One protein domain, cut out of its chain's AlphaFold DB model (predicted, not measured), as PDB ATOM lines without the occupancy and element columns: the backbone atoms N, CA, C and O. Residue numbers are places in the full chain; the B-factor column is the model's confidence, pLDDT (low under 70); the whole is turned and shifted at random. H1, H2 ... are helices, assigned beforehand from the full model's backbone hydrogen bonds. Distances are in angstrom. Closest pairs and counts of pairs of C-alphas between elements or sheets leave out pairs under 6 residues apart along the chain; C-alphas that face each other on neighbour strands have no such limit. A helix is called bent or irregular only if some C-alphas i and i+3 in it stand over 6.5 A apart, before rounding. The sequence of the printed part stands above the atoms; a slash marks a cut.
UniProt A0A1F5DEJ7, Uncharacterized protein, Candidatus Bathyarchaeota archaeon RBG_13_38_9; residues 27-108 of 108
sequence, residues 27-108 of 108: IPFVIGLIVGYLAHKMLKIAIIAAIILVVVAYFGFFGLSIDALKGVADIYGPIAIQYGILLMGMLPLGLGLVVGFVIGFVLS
ATOM      1  N   ILE A  27     -53.641   9.266  -4.872       81.44
ATOM      2  CA  ILE A  27     -52.291   9.279  -4.288       81.44
ATOM      3  C   ILE A  27     -51.953   7.945  -3.596       81.44
ATOM      4  O   ILE A  27     -50.975   7.309  -3.996       81.44
ATOM      5  N   PRO A  28     -52.742   7.456  -2.617       82.00
ATOM      6  CA  PRO A  28     -52.472   6.163  -1.997       82.00
ATOM      7  C   PRO A  28     -52.543   5.001  -2.998       82.00
ATOM      8  O   PRO A  28     -51.768   4.060  -2.866       82.00
ATOM      9  N   PHE A  29     -53.397   5.076  -4.027       83.94
ATOM     10  CA  PHE A  29     -53.470   4.058  -5.082       83.94
ATOM     11  C   PHE A  29     -52.189   3.959  -5.912       83.94
ATOM     12  O   PHE A  29     -51.651   2.866  -6.084       83.94
ATOM     13  N   VAL A  30     -51.658   5.091  -6.377       85.62
ATOM     14  CA  VAL A  30     -50.413   5.131  -7.156       85.62
ATOM     15  C   VAL A  30     -49.228   4.667  -6.309       85.62
ATOM     16  O   VAL A  30     -48.404   3.891  -6.793       85.62
ATOM     17  N   ILE A  31     -49.167   5.074  -5.035       86.12
ATOM     18  CA  ILE A  31     -48.147   4.588  -4.095       86.12
ATOM     19  C   ILE A  31     -48.235   3.065  -3.965       86.12
ATOM     20  O   ILE A  31     -47.222   2.384  -4.117       86.12
ATOM     21  N   GLY A  32     -49.439   2.526  -3.752       84.75
ATOM     22  CA  GLY A  32     -49.672   1.084  -3.708       84.75
ATOM     23  C   GLY A  32     -49.162   0.381  -4.965       84.75
ATOM     24  O   GLY A  32     -48.409  -0.582  -4.859       84.75
ATOM     25  N   LEU A  33     -49.494   0.901  -6.148       86.31
ATOM     26  CA  LEU A  33     -49.114   0.311  -7.433       86.31
ATOM     27  C   LEU A  33     -47.596   0.267  -7.644       86.31
ATOM     28  O   LEU A  33     -47.062  -0.775  -8.022       86.31
ATOM     29  N   ILE A  34     -46.890   1.358  -7.337       87.44
ATOM     30  CA  ILE A  34     -45.424   1.421  -7.435       87.44
ATOM     31  C   ILE A  34     -44.771   0.431  -6.460       87.44
ATOM     32  O   ILE A  34     -43.855  -0.303  -6.838       87.44
ATOM     33  N   VAL A  35     -45.245   0.394  -5.212       86.31
ATOM     34  CA  VAL A  35     -44.711  -0.507  -4.181       86.31
ATOM     35  C   VAL A  35     -44.982  -1.970  -4.544       86.31
ATOM     36  O   VAL A  35     -44.077  -2.795  -4.431       86.31
ATOM     37  N   GLY A  36     -46.182  -2.292  -5.034       84.88
ATOM     38  CA  GLY A  36     -46.549  -3.633  -5.495       84.88
ATOM     39  C   GLY A  36     -45.672  -4.115  -6.652       84.88
ATOM     40  O   GLY A  36     -45.139  -5.224  -6.598       84.88
ATOM     41  N   TYR A  37     -45.434  -3.249  -7.642       88.94
ATOM     42  CA  TYR A  37     -44.539  -3.524  -8.770       88.94
ATOM     43  C   TYR A  37     -43.099  -3.817  -8.313       88.94
ATOM     44  O   TYR A  37     -42.485  -4.814  -8.705       88.94
ATOM     45  N   LEU A  38     -42.548  -2.976  -7.430       86.88
ATOM     46  CA  LEU A  38     -41.203  -3.180  -6.883       86.88
ATOM     47  C   LEU A  38     -41.110  -4.482  -6.078       86.88
ATOM     48  O   LEU A  38     -40.143  -5.229  -6.237       86.88
ATOM     49  N   ALA A  39     -42.119  -4.781  -5.257       86.50
ATOM     50  CA  ALA A  39     -42.175  -6.007  -4.471       86.50
ATOM     51  C   ALA A  39     -42.184  -7.257  -5.365       86.50
ATOM     52  O   ALA A  39     -41.424  -8.193  -5.106       86.50
ATOM     53  N   HIS A  40     -42.961  -7.257  -6.453       85.69
ATOM     54  CA  HIS A  40     -42.972  -8.364  -7.410       85.69
ATOM     55  C   HIS A  40     -41.591  -8.576  -8.042       85.69
ATOM     56  O   HIS A  40     -41.083  -9.701  -8.115       85.69
ATOM     57  N   LYS A  41     -40.942  -7.490  -8.474       84.94
ATOM     58  CA  LYS A  41     -39.610  -7.554  -9.084       84.94
ATOM     59  C   LYS A  41     -38.560  -8.106  -8.117       84.94
ATOM     60  O   LYS A  41     -37.756  -8.953  -8.510       84.94
ATOM     61  N   MET A  42     -38.583  -7.669  -6.859       84.81
ATOM     62  CA  MET A  42     -37.677  -8.175  -5.824       84.81
ATOM     63  C   MET A  42     -37.943  -9.649  -5.507       84.81
ATOM     64  O   MET A  42     -36.993 -10.410  -5.329       84.81
ATOM     65  N   LEU A  43     -39.208 -10.079  -5.512       85.81
ATOM     66  CA  LEU A  43     -39.569 -11.478  -5.297       85.81
ATOM     67  C   LEU A  43     -39.027 -12.387  -6.410       85.81
ATOM     68  O   LEU A  43     -38.450 -13.428  -6.108       85.81
ATOM     69  N   LYS A  44     -39.131 -11.979  -7.685       83.75
ATOM     70  CA  LYS A  44     -38.524 -12.711  -8.816       83.75
ATOM     71  C   LYS A  44     -37.016 -12.915  -8.605       83.75
ATOM     72  O   LYS A  44     -36.518 -14.028  -8.767       83.75
ATOM     73  N   ILE A  45     -36.297 -11.866  -8.196       87.12
ATOM     74  CA  ILE A  45     -34.854 -11.940  -7.911       87.12
ATOM     75  C   ILE A  45     -34.576 -12.876  -6.730       87.12
ATOM     76  O   ILE A  45     -33.681 -13.716  -6.815       87.12
ATOM     77  N   ALA A  46     -35.356 -12.769  -5.652       82.81
ATOM     78  CA  ALA A  46     -35.206 -13.611  -4.469       82.81
ATOM     79  C   ALA A  46     -35.419 -15.098  -4.787       82.81
ATOM     80  O   ALA A  46     -34.652 -15.934  -4.318       82.81
ATOM     81  N   ILE A  47     -36.403 -15.431  -5.628       86.44
ATOM     82  CA  ILE A  47     -36.652 -16.809  -6.073       86.44
ATOM     83  C   ILE A  47     -35.465 -17.338  -6.886       86.44
ATOM     84  O   ILE A  47     -34.989 -18.439  -6.620       86.44
ATOM     85  N   ILE A  48     -34.949 -16.559  -7.842       86.88
ATOM     86  CA  ILE A  48     -33.781 -16.963  -8.642       86.88
ATOM     87  C   ILE A  48     -32.564 -17.187  -7.737       86.88
ATOM     88  O   ILE A  48     -31.900 -18.216  -7.843       86.88
ATOM     89  N   ALA A  49     -32.299 -16.258  -6.816       84.69
ATOM     90  CA  ALA A  49     -31.213 -16.384  -5.852       84.69
ATOM     91  C   ALA A  49     -31.379 -17.628  -4.966       84.69
ATOM     92  O   ALA A  49     -30.413 -18.356  -4.763       84.69
ATOM     93  N   ALA A  50     -32.598 -17.915  -4.499       84.25
ATOM     94  CA  ALA A  50     -32.890 -19.100  -3.699       84.25
ATOM     95  C   ALA A  50     -32.622 -20.398  -4.475       84.25
ATOM     96  O   ALA A  50     -31.989 -21.305  -3.939       84.25
ATOM     97  N   ILE A  51     -33.030 -20.474  -5.746       86.81
ATOM     98  CA  ILE A  51     -32.761 -21.637  -6.605       86.81
ATOM     99  C   ILE A  51     -31.253 -21.830  -6.792       86.81
ATOM    100  O   ILE A  51     -30.752 -22.935  -6.596       86.81
ATOM    101  N   ILE A  52     -30.515 -20.765  -7.127       84.81
ATOM    102  CA  ILE A  52     -29.053 -20.827  -7.280       84.81
ATOM    103  C   ILE A  52     -28.404 -21.313  -5.983       84.81
ATOM    104  O   ILE A  52     -27.546 -22.190  -6.017       84.81
ATOM    105  N   LEU A  53     -28.835 -20.785  -4.838       82.06
ATOM    106  CA  LEU A  53     -28.288 -21.138  -3.533       82.06
ATOM    107  C   LEU A  53     -28.512 -22.624  -3.217       82.06
ATOM    108  O   LEU A  53     -27.577 -23.302  -2.799       82.06
ATOM    109  N   VAL A  54     -29.706 -23.156  -3.502       82.12
ATOM    110  CA  VAL A  54     -30.003 -24.592  -3.369       82.12
ATOM    111  C   VAL A  54     -29.104 -25.435  -4.277       82.12
ATOM    112  O   VAL A  54     -28.555 -26.436  -3.824       82.12
ATOM    113  N   VAL A  55     -28.906 -25.025  -5.533       82.56
ATOM    114  CA  VAL A  55     -28.038 -25.742  -6.481       82.56
ATOM    115  C   VAL A  55     -26.585 -25.746  -5.995       82.56
ATOM    116  O   VAL A  55     -25.966 -26.803  -5.916       82.56
ATOM    117  N   VAL A  56     -26.037 -24.593  -5.609       81.88
ATOM    118  CA  VAL A  56     -24.648 -24.474  -5.134       81.88
ATOM    119  C   VAL A  56     -24.434 -25.240  -3.821       81.88
ATOM    120  O   VAL A  56     -23.382 -25.857  -3.637       81.88
ATOM    121  N   ALA A  57     -25.435 -25.251  -2.936       78.94
ATOM    122  CA  ALA A  57     -25.405 -26.047  -1.713       78.94
ATOM    123  C   ALA A  57     -25.447 -27.555  -1.997       78.94
ATOM    124  O   ALA A  57     -24.712 -28.316  -1.371       78.94
ATOM    125  N   TYR A  58     -26.244 -27.988  -2.978       76.69
ATOM    126  CA  TYR A  58     -26.308 -29.387  -3.404       76.69
ATOM    127  C   TYR A  58     -24.970 -29.894  -3.969       76.69
ATOM    128  O   TYR A  58     -24.552 -31.005  -3.659       76.69
ATOM    129  N   PHE A  59     -24.259 -29.067  -4.743       80.19
ATOM    130  CA  PHE A  59     -22.924 -29.393  -5.267       80.19
ATOM    131  C   PHE A  59     -21.791 -29.247  -4.232       80.19
ATOM    132  O   PHE A  59     -20.625 -29.445  -4.571       80.19
ATOM    133  N   GLY A  60     -22.105 -28.906  -2.978       71.88
ATOM    134  CA  GLY A  60     -21.131 -28.839  -1.886       71.88
ATOM    135  C   GLY A  60     -20.169 -27.647  -1.945       71.88
ATOM    136  O   GLY A  60     -19.225 -27.599  -1.162       71.88
ATOM    137  N   PHE A  61     -20.400 -26.674  -2.833       67.19
ATOM    138  CA  PHE A  61     -19.588 -25.451  -2.924       67.19
ATOM    139  C   PHE A  61     -19.833 -24.495  -1.745       67.19
ATOM    140  O   PHE A  61     -18.948 -23.726  -1.379       67.19
ATOM    141  N   PHE A  62     -21.030 -24.547  -1.153       64.56
ATOM    142  CA  PHE A  62     -21.412 -23.797   0.041       64.56
ATOM    143  C   PHE A  62     -22.128 -24.721   1.028       64.56
ATOM    144  O   PHE A  62     -23.157 -25.309   0.705       64.56
ATOM    145  N   GLY A  63     -21.627 -24.812   2.259       62.47
ATOM    146  CA  GLY A  63     -22.399 -25.372   3.363       62.47
ATOM    147  C   GLY A  63     -23.427 -24.342   3.818       62.47
ATOM    148  O   GLY A  63     -23.057 -23.334   4.418       62.47
ATOM    149  N   LEU A  64     -24.707 -24.571   3.526       60.84
ATOM    150  CA  LEU A  64     -25.811 -23.820   4.128       60.84
ATOM    151  C   LEU A  64     -25.771 -24.052   5.647       60.84
ATOM    152  O   LEU A  64     -26.286 -25.057   6.136       60.84
ATOM    153  N   SER A  65     -25.128 -23.159   6.405       67.69
ATOM    154  CA  SER A  65     -25.190 -23.231   7.863       67.69
ATOM    155  C   SER A  65     -26.512 -22.624   8.319       67.69
ATOM    156  O   SER A  65     -26.814 -21.449   8.092       67.69
ATOM    157  N   ILE A  66     -27.336 -23.459   8.948       65.69
ATOM    158  CA  ILE A  66     -28.613 -23.036   9.526       65.69
ATOM    159  C   ILE A  66     -28.388 -21.907  10.543       65.69
ATOM    160  O   ILE A  66     -29.217 -21.009  10.640       65.69
ATOM    161  N   ASP A  67     -27.236 -21.889  11.218       74.38
ATOM    162  CA  ASP A  67     -26.856 -20.840  12.168       74.38
ATOM    163  C   ASP A  67     -26.648 -19.468  11.513       74.38
ATOM    164  O   ASP A  67     -27.085 -18.460  12.068       74.38
ATOM    165  N   ALA A  68     -26.048 -19.400  10.317       72.06
ATOM    166  CA  ALA A  68     -25.925 -18.131   9.599       72.06
ATOM    167  C   ALA A  68     -27.296 -17.630   9.124       72.06
ATOM    168  O   ALA A  68     -27.593 -16.442   9.245       72.06
ATOM    169  N   LEU A  69     -28.162 -18.535   8.650       69.69
ATOM    170  CA  LEU A  69     -29.539 -18.190   8.285       69.69
ATOM    171  C   LEU A  69     -30.328 -17.665   9.491       69.69
ATOM    172  O   LEU A  69     -31.054 -16.678   9.377       69.69
ATOM    173  N   LYS A  70     -30.154 -18.309  10.647       76.44
ATOM    174  CA  LYS A  70     -30.814 -17.947  11.900       76.44
ATOM    175  C   LYS A  70     -30.342 -16.586  12.410       76.44
ATOM    176  O   LYS A  70     -31.177 -15.757  12.738       76.44
ATOM    177  N   GLY A  71     -29.041 -16.298  12.347       80.50
ATOM    178  CA  GLY A  71     -28.503 -14.985  12.716       80.50
ATOM    179  C   GLY A  71     -29.045 -13.841  11.849       80.50
ATOM    180  O   GLY A  71     -29.380 -12.778  12.363       80.50
ATOM    181  N   VAL A  72     -29.201 -14.064  10.540       77.81
ATOM    182  CA  VAL A  72     -29.821 -13.075   9.638       77.81
ATOM    183  C   VAL A  72     -31.318 -12.921   9.939       77.81
ATOM    184  O   VAL A  72     -31.823 -11.798   9.981       77.81
ATOM    185  N   ALA A  73     -32.028 -14.023  10.190       79.75
ATOM    186  CA  ALA A  73     -33.442 -13.994  10.553       79.75
ATOM    187  C   ALA A  73     -33.690 -13.284  11.895       79.75
ATOM    188  O   ALA A  73     -34.661 -12.545  12.011       79.75
ATOM    189  N   ASP A  74     -32.802 -13.432  12.874       85.19
ATOM    190  CA  ASP A  74     -32.933 -12.778  14.178       85.19
ATOM    191  C   ASP A  74     -32.681 -11.260  14.091       85.19
ATOM    192  O   ASP A  74     -33.340 -10.483  14.781       85.19
ATOM    193  N   ILE A  75     -31.781 -10.813  13.205       86.56
ATOM    194  CA  ILE A  75     -31.490  -9.383  12.994       86.56
ATOM    195  C   ILE A  75     -32.598  -8.697  12.186       86.56
ATOM    196  O   ILE A  75     -33.067  -7.618  12.551       86.56
ATOM    197  N   TYR A  76     -33.017  -9.301  11.070       81.50
ATOM    198  CA  TYR A  76     -33.920  -8.652  10.113       81.50
ATOM    199  C   TYR A  76     -35.383  -9.084  10.253       81.50
ATOM    200  O   TYR A  76     -36.275  -8.360   9.810       81.50
ATOM    201  N   GLY A  77     -35.655 -10.226  10.883       79.88
ATOM    202  CA  GLY A  77     -37.001 -10.763  11.088       79.88
ATOM    203  C   GLY A  77     -37.906  -9.841  11.906       79.88
ATOM    204  O   GLY A  77     -38.995  -9.524  11.427       79.88
ATOM    205  N   PRO A  78     -37.479  -9.331  13.079       87.69
ATOM    206  CA  PRO A  78     -38.297  -8.412  13.870       87.69
ATOM    207  C   PRO A  78     -38.651  -7.132  13.101       87.69
ATOM    208  O   PRO A  78     -39.792  -6.679  13.137       87.69
ATOM    209  N   ILE A  79     -37.688  -6.596  12.343       82.38
ATOM    210  CA  ILE A  79     -37.854  -5.389  11.525       82.38
ATOM    211  C   ILE A  79     -38.844  -5.646  10.380       82.38
ATOM    212  O   ILE A  79     -39.758  -4.853  10.152       82.38
ATOM    213  N   ALA A  80     -38.704  -6.775   9.682       77.25
ATOM    214  CA  ALA A  80     -39.605  -7.165   8.603       77.25
ATOM    215  C   ALA A  80     -41.042  -7.373   9.104       77.25
ATOM    216  O   ALA A  80     -41.990  -6.916   8.464       77.25
ATOM    217  N   ILE A  81     -41.209  -8.002  10.270       80.69
ATOM    218  CA  ILE A  81     -42.519  -8.198  10.901       80.69
ATOM    219  C   ILE A  81     -43.115  -6.850  11.318       80.69
ATOM    220  O   ILE A  81     -44.280  -6.593  11.032       80.69
ATOM    221  N   GLN A  82     -42.332  -5.961  11.930       80.62
ATOM    222  CA  GLN A  82     -42.800  -4.638  12.346       80.62
ATOM    223  C   GLN A  82     -43.268  -3.792  11.153       80.62
ATOM    224  O   GLN A  82     -44.352  -3.206  11.206       80.62
ATOM    225  N   TYR A  83     -42.501  -3.759  10.059       76.50
ATOM    226  CA  TYR A  83     -42.924  -3.071   8.837       76.50
ATOM    227  C   TYR A  83     -44.120  -3.750   8.173       76.50
ATOM    228  O   TYR A  83     -45.009  -3.052   7.689       76.50
ATOM    229  N   GLY A  84     -44.188  -5.082   8.200       71.94
ATOM    230  CA  GLY A  84     -45.343  -5.842   7.723       71.94
ATOM    231  C   GLY A  84     -46.618  -5.514   8.501       71.94
ATOM    232  O   GLY A  84     -47.664  -5.302   7.892       71.94
ATOM    233  N   ILE A  85     -46.531  -5.391   9.828       76.19
ATOM    234  CA  ILE A  85     -47.654  -5.015  10.696       76.19
ATOM    235  C   ILE A  85     -48.053  -3.554  10.479       76.19
ATOM    236  O   ILE A  85     -49.243  -3.271  10.426       76.19
ATOM    237  N   LEU A  86     -47.106  -2.627  10.310       74.44
ATOM    238  CA  LEU A  86     -47.416  -1.230   9.974       74.44
ATOM    239  C   LEU A  86     -48.130  -1.122   8.620       74.44
ATOM    240  O   LEU A  86     -49.161  -0.460   8.525       74.44
ATOM    241  N   LEU A  87     -47.645  -1.833   7.600       66.75
ATOM    242  CA  LEU A  87     -48.309  -1.932   6.296       66.75
ATOM    243  C   LEU A  87     -49.710  -2.551   6.410       66.75
ATOM    244  O   LEU A  87     -50.659  -2.022   5.834       66.75
ATOM    245  N   MET A  88     -49.859  -3.627   7.189       66.75
ATOM    246  CA  MET A  88     -51.148  -4.285   7.449       66.75
ATOM    247  C   MET A  88     -52.104  -3.446   8.305       66.75
ATOM    248  O   MET A  88     -53.316  -3.517   8.125       66.75
ATOM    249  N   GLY A  89     -51.586  -2.623   9.211       65.38
ATOM    250  CA  GLY A  89     -52.365  -1.727  10.062       65.38
ATOM    251  C   GLY A  89     -52.824  -0.460   9.341       65.38
ATOM    252  O   GLY A  89     -53.865   0.091   9.679       65.38
ATOM    253  N   MET A  90     -52.089  -0.019   8.315       66.75
ATOM    254  CA  MET A  90     -52.470   1.100   7.437       66.75
ATOM    255  C   MET A  90     -53.426   0.684   6.304       66.75
ATOM    256  O   MET A  90     -54.049   1.530   5.662       66.75
ATOM    257  N   LEU A  91     -53.573  -0.622   6.092       60.66
ATOM    258  CA  LEU A  91     -54.396  -1.280   5.075       60.66
ATOM    259  C   LEU A  91     -55.897  -0.865   5.108       60.66
ATOM    260  O   LEU A  91     -56.461  -0.650   4.033       60.66
ATOM    261  N   PRO A  92     -56.549  -0.633   6.273       57.50
ATOM    262  CA  PRO A  92     -57.952  -0.193   6.344       57.50
ATOM    263  C   PRO A  92     -58.207   1.244   5.860       57.50
ATOM    264  O   PRO A  92     -59.314   1.555   5.428       57.50
ATOM    265  N   LEU A  93     -57.203   2.127   5.905       62.38
ATOM    266  CA  LEU A  93     -57.330   3.533   5.484       62.38
ATOM    267  C   LEU A  93     -57.048   3.739   3.987       62.38
ATOM    268  O   LEU A  93     -57.154   4.854   3.479       62.38
ATOM    269  N   GLY A  94     -56.701   2.675   3.263       64.31
ATOM    270  CA  GLY A  94     -56.179   2.768   1.909       64.31
ATOM    271  C   GLY A  94     -56.748   1.714   0.982       64.31
ATOM    272  O   GLY A  94     -55.963   1.032   0.345       64.31
ATOM    273  N   LEU A  95     -58.072   1.600   0.827       73.31
ATOM    274  CA  LEU A  95     -58.654   0.782  -0.254       73.31
ATOM    275  C   LEU A  95     -57.948   1.043  -1.597       73.31
ATOM    276  O   LEU A  95     -57.590   0.103  -2.295       73.31
ATOM    277  N   GLY A  96     -57.631   2.311  -1.893       75.50
ATOM    278  CA  GLY A  96     -56.766   2.680  -3.014       75.50
ATOM    279  C   GLY A  96     -55.373   2.042  -2.943       75.50
ATOM    280  O   GLY A  96     -54.958   1.404  -3.899       75.50
ATOM    281  N   LEU A  97     -54.664   2.147  -1.816       79.69
ATOM    282  CA  LEU A  97     -53.330   1.560  -1.621       79.69
ATOM    283  C   LEU A  97     -53.318   0.032  -1.731       79.69
ATOM    284  O   LEU A  97     -52.410  -0.521  -2.337       79.69
ATOM    285  N   VAL A  98     -54.325  -0.648  -1.196       81.31
ATOM    286  CA  VAL A  98     -54.445  -2.111  -1.229       81.31
ATOM    287  C   VAL A  98     -54.744  -2.589  -2.635       81.31
ATOM    288  O   VAL A  98     -54.058  -3.467  -3.143       81.31
ATOM    289  N   VAL A  99     -55.746  -1.988  -3.281       84.06
ATOM    290  CA  VAL A  99     -56.112  -2.328  -4.657       84.06
ATOM    291  C   VAL A  99     -54.948  -2.007  -5.591       84.06
ATOM    292  O   VAL A  99     -54.572  -2.851  -6.399       84.06
ATOM    293  N   GLY A 100     -54.309  -0.847  -5.427       84.38
ATOM    294  CA  GLY A 100     -53.102  -0.468  -6.158       84.38
ATOM    295  C   GLY A 100     -51.960  -1.457  -5.940       84.38
ATOM    296  O   GLY A 100     -51.377  -1.921  -6.912       84.38
ATOM    297  N   PHE A 101     -51.683  -1.847  -4.693       84.56
ATOM    298  CA  PHE A 101     -50.643  -2.821  -4.355       84.56
ATOM    299  C   PHE A 101     -50.913  -4.193  -4.959       84.56
ATOM    300  O   PHE A 101     -50.020  -4.760  -5.577       84.56
ATOM    301  N   VAL A 102     -52.131  -4.719  -4.830       84.25
ATOM    302  CA  VAL A 102     -52.495  -6.025  -5.392       84.25
ATOM    303  C   VAL A 102     -52.408  -5.997  -6.916       84.25
ATOM    304  O   VAL A 102     -51.824  -6.905  -7.498       84.25
ATOM    305  N   ILE A 103     -52.916  -4.948  -7.568       87.69
ATOM    306  CA  ILE A 103     -52.810  -4.765  -9.025       87.69
ATOM    307  C   ILE A 103     -51.339  -4.691  -9.440       87.69
ATOM    308  O   ILE A 103     -50.909  -5.450 -10.305       87.69
ATOM    309  N   GLY A 104     -50.559  -3.819  -8.798       84.44
ATOM    310  CA  GLY A 104     -49.139  -3.636  -9.080       84.44
ATOM    311  C   GLY A 104     -48.312  -4.887  -8.806       84.44
ATOM    312  O   GLY A 104     -47.343  -5.130  -9.507       84.44
ATOM    313  N   PHE A 105     -48.695  -5.707  -7.829       86.56
ATOM    314  CA  PHE A 105     -48.011  -6.954  -7.513       86.56
ATOM    315  C   PHE A 105     -48.429  -8.106  -8.429       86.56
ATOM    316  O   PHE A 105     -47.588  -8.900  -8.809       86.56
ATOM    317  N   VAL A 106     -49.702  -8.252  -8.791       86.38
ATOM    318  CA  VAL A 106     -50.166  -9.410  -9.580       86.38
ATOM    319  C   VAL A 106     -49.913  -9.226 -11.077       86.38
ATOM    320  O   VAL A 106     -49.605 -10.200 -11.761       86.38
ATOM    321  N   LEU A 107     -50.030  -8.000 -11.594       83.50
ATOM    322  CA  LEU A 107     -49.938  -7.705 -13.032       83.50
ATOM    323  C   LEU A 107     -48.525  -7.287 -13.496       83.50
ATOM    324  O   LEU A 107     -48.368  -6.851 -14.636       83.50
ATOM    325  N   SER A 108     -47.512  -7.404 -12.626       73.44
ATOM    326  CA  SER A 108     -46.104  -7.007 -12.846       73.44
ATOM    327  C   SER A 108     -45.147  -8.158 -13.195       73.44
ATOM    328  O   SER A 108     -45.453  -9.348 -12.993       73.44
TER     329      SER A 108
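AT A GLANCE: This is residues 27 to 108 of the 108 residues of an uncharacterized protein of Candidatus Bathyarchaeota archaeon RBG_13_38_9 (UniProt A0A1F5DEJ7). Look for a flat, open loop: the long helix H1 makes one side, the bent helix H2 returns along the other with an empty gap between them, and the short helix H3 folds back onto the first part of H1 and closes the loop. The printed part has 82 residues with three named helices, H1, H2 and H3 in that order, and no named strand; the class is all helix. It is loose, with a radius of gyration of the C-alphas of 16.6 A and spans of 49 by 27 by 12 A.

HOW THE PARTS SIT: Start with H1, residues 27 to 58, which touches H3, residues 95 to 106, with its residues 28 to 40 alone. Their closest C-alphas, of Gly 32 and Phe 101, are 4.1 A apart; the two run the same way at a shallow tilt of 34 degrees, only just short of steep. Next read H2, residues 66 to 93, assigned as one helix by its hydrogen bonds but bent, with C-alphas 75 and 78 6.9 A apart. Its arms H2a, residues 66 to 75, and H2b, residues 78 to 93, stand at a steep tilt of 50 degrees. H2b is itself irregular, with C-alphas 89 and 92 6.9 A apart. H1 is apart from both arms, and H2a is apart from H3. H2b and H3 are close but not clearly touching: their closest C-alphas, of Leu 91 and Val 98, are 6.4 A apart. Each O i to N i+4 pair is within hydrogen-bond range in H1, H2a and H3, and 10 of 12 are in H2b.

IN THESE COORDINATES: Find C-alpha 27 at (-52.291, 9.279, -4.288); from there H1 runs 46.6 A to C-alpha 58. H2a begins at C-alpha 66, (-28.613, -23.036, 9.526), and H2b covers 24.0 A. H3 ends at C-alpha 106, (-50.166, -9.410, -9.580).

THE WHOLE: The C-alphas farthest apart, of Ile 27 and Gly 60, are 49.3 A apart. The printed part has no cut; H1 to H2 is a short link, H2 to H3 a tight one. Look for pLDDT under 70 at residues 61 to 66, 69 and 87 to 94.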